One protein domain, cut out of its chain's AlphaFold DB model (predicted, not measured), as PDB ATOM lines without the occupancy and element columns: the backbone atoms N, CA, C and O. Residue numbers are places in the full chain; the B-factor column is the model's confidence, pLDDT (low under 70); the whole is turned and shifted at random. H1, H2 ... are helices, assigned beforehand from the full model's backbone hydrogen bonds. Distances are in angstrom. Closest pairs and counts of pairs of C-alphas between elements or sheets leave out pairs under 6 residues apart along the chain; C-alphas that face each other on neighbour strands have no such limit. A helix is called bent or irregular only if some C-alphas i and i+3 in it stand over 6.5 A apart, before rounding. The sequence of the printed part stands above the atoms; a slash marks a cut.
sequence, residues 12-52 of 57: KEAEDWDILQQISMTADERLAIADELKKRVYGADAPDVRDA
ATOM      1  N   LYS A  12     259.858 273.807 413.224       97.31
ATOM      2  CA  LYS A  12     259.295 272.657 413.937       97.31
ATOM      3  C   LYS A  12     259.348 272.858 415.452       97.31
ATOM      4  O   LYS A  12     258.366 272.628 416.133       97.31
ATOM      5  N   GLU A  13     260.474 273.337 415.966       97.12
ATOM      6  CA  GLU A  13     260.635 273.635 417.390       97.12
ATOM      7  C   GLU A  13     259.678 274.744 417.853       97.12
ATOM      8  O   GLU A  13     259.154 274.671 418.960       97.12
ATOM      9  N   ALA A  14     259.415 275.747 417.008       95.56
ATOM     10  CA  ALA A  14     258.438 276.790 417.316       95.56
ATOM     11  C   ALA A  14     257.008 276.234 417.406       95.56
ATOM     12  O   ALA A  14     256.274 276.587 418.324       95.56
ATOM     13  N   GLU A  15     256.635 275.350 416.479       96.88
ATOM     14  CA  GLU A  15     255.335 274.674 416.467       96.88
ATOM     15  C   GLU A  15     255.170 273.738 417.672       96.88
ATOM     16  O   GLU A  15     254.177 273.826 418.393       96.88
ATOM     17  N   ASP A  16     256.175 272.904 417.952       96.88
ATOM     18  CA  ASP A  16     256.166 271.994 419.099       96.88
ATOM     19  C   ASP A  16     256.041 272.782 420.422       96.88
ATOM     20  O   ASP A  16     255.296 272.388 421.322       96.88
ATOM     21  N   TRP A  17     256.723 273.929 420.543       94.88
ATOM     22  CA  TRP A  17     256.629 274.791 421.724       94.88
ATOM     23  C   TRP A  17     255.265 275.486 421.868       94.88
ATOM     24  O   TRP A  17     254.771 275.629 422.990       94.88
ATOM     25  N   ASP A  18     254.641 275.911 420.767       92.75
ATOM     26  CA  ASP A  18     253.290 276.485 420.788       92.75
ATOM     27  C   ASP A  18     252.259 275.453 421.265       92.75
ATOM     28  O   ASP A  18     251.497 275.716 422.197       92.75
ATOM     29  N   ILE A  19     252.317 274.231 420.726       94.94
ATOM     30  CA  ILE A  19     251.451 273.117 421.137       94.94
ATOM     31  C   ILE A  19     251.589 272.847 422.639       94.94
ATOM     32  O   ILE A  19     250.585 272.753 423.352       94.94
ATOM     33  N   LEU A  20     252.825 272.758 423.141       94.75
ATOM     34  CA  LEU A  20     253.082 272.526 424.563       94.75
ATOM     35  C   LEU A  20     252.513 273.643 425.443       94.75
ATOM     36  O   LEU A  20     251.910 273.344 426.476       94.75
ATOM     37  N   GLN A  21     252.637 274.909 425.030       91.12
ATOM     38  CA  GLN A  21     252.007 276.018 425.746       91.12
ATOM     39  C   GLN A  21     250.487 275.847 425.808       91.12
ATOM     40  O   GLN A  21     249.921 275.911 426.900       91.12
ATOM     41  N   GLN A  22     249.824 275.571 424.682       91.50
ATOM     42  CA  GLN A  22     248.362 275.442 424.648       91.50
ATOM     43  C   GLN A  22     247.840 274.292 425.521       91.50
ATOM     44  O   GLN A  22     246.813 274.450 426.187       91.50
ATOM     45  N   ILE A  23     248.553 273.160 425.538       94.38
ATOM     46  CA  ILE A  23     248.220 271.982 426.355       94.38
ATOM     47  C   ILE A  23     248.458 272.252 427.845       94.38
ATOM     48  O   ILE A  23     247.703 271.759 428.681       94.38
ATOM     49  N   SER A  24     249.486 273.033 428.189       92.62
ATOM     50  CA  SER A  24     249.818 273.354 429.585       92.62
ATOM     51  C   SER A  24     248.821 274.295 430.269       92.62
ATOM     52  O   SER A  24     248.839 274.407 431.492       92.62
ATOM     53  N   MET A  25     247.958 274.957 429.494       91.88
ATOM     54  CA  MET A  25     246.987 275.932 429.986       91.88
ATOM     55  C   MET A  25     245.579 275.344 430.076       91.88
ATOM     56  O   MET A  25     245.139 274.541 429.247       91.88
ATOM     57  N   THR A  26     244.822 275.818 431.055       95.12
ATOM     58  CA  THR A  26     243.377 275.595 431.148       95.12
ATOM     59  C   THR A  26     242.617 276.386 430.074       95.12
ATOM     60  O   THR A  26     243.154 277.287 429.425       95.12
ATOM     61  N   ALA A  27     241.342 276.051 429.860       94.00
ATOM     62  CA  ALA A  27     240.497 276.794 428.922       94.00
ATOM     63  C   ALA A  27     240.350 278.273 429.318       94.00
ATOM     64  O   ALA A  27     240.465 279.140 428.454       94.00
ATOM     65  N   ASP A  28     240.175 278.554 430.610       94.88
ATOM     66  CA  ASP A  28     240.009 279.915 431.125       94.88
ATOM     67  C   ASP A  28     241.276 280.756 430.937       94.88
ATOM     68  O   ASP A  28     241.201 281.906 430.509       94.88
ATOM     69  N   GLU A  29     242.456 280.173 431.168       93.31
ATOM     70  CA  GLU A  29     243.736 280.849 430.925       93.31
ATOM     71  C   GLU A  29     243.934 281.178 429.444       93.31
ATOM     72  O   GLU A  29     244.350 282.289 429.107       93.31
ATOM     73  N   ARG A  30     243.579 280.252 428.541       93.50
ATOM     74  CA  ARG A  30     243.630 280.515 427.095       93.50
ATOM     75  C   ARG A  30     242.693 281.648 426.689       93.50
ATOM     76  O   ARG A  30     243.084 282.497 425.891       93.50
ATOM     77  N   LEU A  31     241.478 281.682 427.242       92.38
ATOM     78  CA  LEU A  31     240.514 282.754 426.981       92.38
ATOM     79  C   LEU A  31     241.005 284.104 427.517       92.38
ATOM     80  O   LEU A  31     240.916 285.101 426.805       92.38
ATOM     81  N   ALA A  32     241.584 284.134 428.720       92.69
ATOM     82  CA  ALA A  32     242.156 285.348 429.298       92.69
ATOM     83  C   ALA A  32     243.320 285.896 428.455       92.69
ATOM     84  O   ALA A  32     243.390 287.099 428.200       92.69
ATOM     85  N   ILE A  33     244.204 285.021 427.962       91.88
ATOM     86  CA  ILE A  33     245.302 285.415 427.068       91.88
ATOM     87  C   ILE A  33     244.759 285.935 425.736       91.88
ATOM     88  O   ILE A  33     245.226 286.967 425.254       91.88
ATOM     89  N   ALA A  34     243.777 285.257 425.141       90.75
ATOM     90  CA  ALA A  34     243.154 285.702 423.898       90.75
ATOM     91  C   ALA A  34     242.509 287.091 424.043       90.75
ATOM     92  O   ALA A  34     242.688 287.938 423.168       90.75
ATOM     93  N   ASP A  35     241.823 287.354 425.159       90.50
ATOM     94  CA  ASP A  35     241.254 288.668 425.474       90.50
ATOM     95  C   ASP A  35     242.345 289.737 425.651       90.50
ATOM     96  O   ASP A  35     242.262 290.816 425.063       90.50
ATOM     97  N   GLU A  36     243.427 289.437 426.376       92.81
ATOM     98  CA  GLU A  36     244.537 290.381 426.537       92.81
ATOM     99  C   GLU A  36     245.231 290.691 425.199       92.81
ATOM    100  O   GLU A  36     245.544 291.851 424.907       92.81
ATOM    101  N   LEU A  37     245.432 289.684 424.344       91.31
ATOM    102  CA  LEU A  37     245.972 289.868 422.996       91.31
ATOM    103  C   LEU A  37     245.027 290.698 422.119       91.31
ATOM    104  O   LEU A  37     245.490 291.622 421.444       91.31
ATOM    105  N   LYS A  38     243.715 290.431 422.170       90.38
ATOM    106  CA  LYS A  38     242.697 291.221 421.464       90.38
ATOM    107  C   LYS A  38     242.773 292.688 421.886       90.38
ATOM    108  O   LYS A  38     242.889 293.557 421.024       90.38
ATOM    109  N   LYS A  39     242.795 292.962 423.193       92.06
ATOM    110  CA  LYS A  39     242.890 294.320 423.750       92.06
ATOM    111  C   LYS A  39     244.165 295.045 423.326       92.06
ATOM    112  O   LYS A  39     244.118 296.236 423.039       92.06
ATOM    113  N   ARG A  40     245.301 294.343 423.255       92.44
ATOM    114  CA  ARG A  40     246.579 294.925 422.806       92.44
ATOM    115  C   ARG A  40     246.572 295.323 421.334       92.44
ATOM    116  O   ARG A  40     247.179 296.332 420.993       92.44
ATOM    117  N   VAL A  41     245.941 294.525 420.474       93.50
ATOM    118  CA  VAL A  41     245.948 294.751 419.020       93.50
ATOM    119  C   VAL A  41     244.843 295.714 418.590       93.50
ATOM    120  O   VAL A  41     245.091 296.601 417.779       93.50
ATOM    121  N   TYR A  42     243.636 295.555 419.131       88.38
ATOM    122  CA  TYR A  42     242.440 296.268 418.671       88.38
ATOM    123  C   TYR A  42     241.925 297.326 419.656       88.38
ATOM    124  O   TYR A  42     241.025 298.089 419.311       88.38
ATOM    125  N   GLY A  43     242.487 297.401 420.864       90.50
ATOM    126  CA  GLY A  43     241.984 298.251 421.943       90.50
ATOM    127  C   GLY A  43     240.916 297.563 422.799       90.50
ATOM    128  O   GLY A  43     240.414 296.488 422.468       90.50
ATOM    129  N   ALA A  44     240.586 298.183 423.935       89.12
ATOM    130  CA  ALA A  44     239.640 297.631 424.907       89.12
ATOM    131  C   ALA A  44     238.192 297.575 424.391       89.12
ATOM    132  O   ALA A  44     237.473 296.636 424.715       89.12
ATOM    133  N   ASP A  45     237.813 298.532 423.544       87.25
ATOM    134  CA  ASP A  45     236.443 298.707 423.045       87.25
ATOM    135  C   ASP A  45     236.259 298.150 421.625       87.25
ATOM    136  O   ASP A  45     235.395 298.591 420.867       87.25
ATOM    137  N   ALA A  46     237.104 297.195 421.229       84.88
ATOM    138  CA  ALA A  46     237.003 296.560 419.925       84.88
ATOM    139  C   ALA A  46     235.688 295.760 419.825       84.88
ATOM    140  O   ALA A  46     235.515 294.803 420.596       84.88
ATOM    141  N   PRO A  47     234.786 296.100 418.877       80.06
ATOM    142  CA  PRO A  47     233.506 295.416 418.736       80.06
ATOM    143  C   PRO A  47     233.728 293.921 418.500       80.06
ATOM    144  O   PRO A  47     234.733 293.511 417.906       80.06
ATOM    145  N   ASP A  48     232.811 293.088 418.992       78.56
ATOM    146  CA  ASP A  48     232.822 291.682 418.607       78.56
ATOM    147  C   ASP A  48     232.637 291.583 417.088       78.56
ATOM    148  O   ASP A  48     231.898 292.356 416.479       78.56
ATOM    149  N   VAL A  49     233.318 290.627 416.461       76.19
ATOM    150  CA  VAL A  49     233.205 290.396 415.015       76.19
ATOM    151  C   VAL A  49     231.765 290.039 414.635       76.19
ATOM    152  O   VAL A  49     231.332 290.379 413.540       76.19
ATOM    153  N   ARG A  50     231.015 289.402 415.541       79.00
ATOM    154  CA  ARG A  50     229.590 289.088 415.370       79.00
ATOM    155  C   ARG A  50     228.694 290.326 415.415       79.00
ATOM    156  O   ARG A  50     227.640 290.309 414.794       79.00
ATOM    157  N   ASP A  51     229.127 291.376 416.111       79.81
ATOM    158  CA  ASP A  51     228.401 292.645 416.246       79.81
ATOM    159  C   ASP A  51     228.853 293.687 415.206       79.81
ATOM    160  O   ASP A  51     228.281 294.775 415.086       79.81
ATOM    161  N   ALA A  52     229.912 293.392 414.448       78.19
ATOM    162  CA  ALA A  52     230.399 294.266 413.399       78.19
ATOM    163  C   ALA A  52     229.433 294.245 412.203       78.19
ATOM    164  O   ALA A  52     229.060 293.186 411.707       78.19
TER     165      ALA A  52
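Overview. This is residues 12 to 52 of the 57 residues of an uncharacterized protein of bacterium (UniProt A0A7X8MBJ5). Two helices, H2 and the shorter H1, make an open V whose corner is the tight link at residues 25 and 26, and a tail with no named element runs on from the far end of H2. There is no closed core: the arms of the V meet near the corner, and residues 12 to 20 of H1 and the tail end, residues 47 to 52, stick out. The printed part has 41 residues with two named helices, H1 then H2 along the chain, and no named strand; the class is all helix. The whole is only just loose, close to extended, with a radius of gyration of the C-alphas of 13.2 A, and elongated, spanning 36 by 21 by 17 A.

Along the chain. H2, the longest helix, holds residues 27 to 42 and measures 22.1 A from C-alpha 27 at (240.497, 276.794, 428.922) to C-alpha 42 at (242.440, 296.268, 418.671). H1 holds residues 12 to 24 and measures 18.3 A, beginning with C-alpha 12 at (259.295, 272.657, 413.937). Neither helix is bent.

Arrangement. H2 and H1 are close but not clearly touching, with 1 pair of C-alphas within 8 A. Their closest C-alphas, those of Gln 22 and Arg 30, are 7.4 A apart, while the centres are 17.6 A apart. Their lines stand at a steep tilt of 60 degrees, and they run opposite ways. In both H1 and H2 every O i to N i+4 pair is within hydrogen-bond range.

Size, cuts and confidence. The two C-alphas farthest apart, those of Glu 13 and Asp 51, are 37.4 A apart. Residues 23 to 29, of which 27 to 29 belong to H2, stand free, as do residues 12 to 20 and 47 to 52. The printed part has no cut. The mean pLDDT of the printed part is 90.6, and no printed residue is under 70.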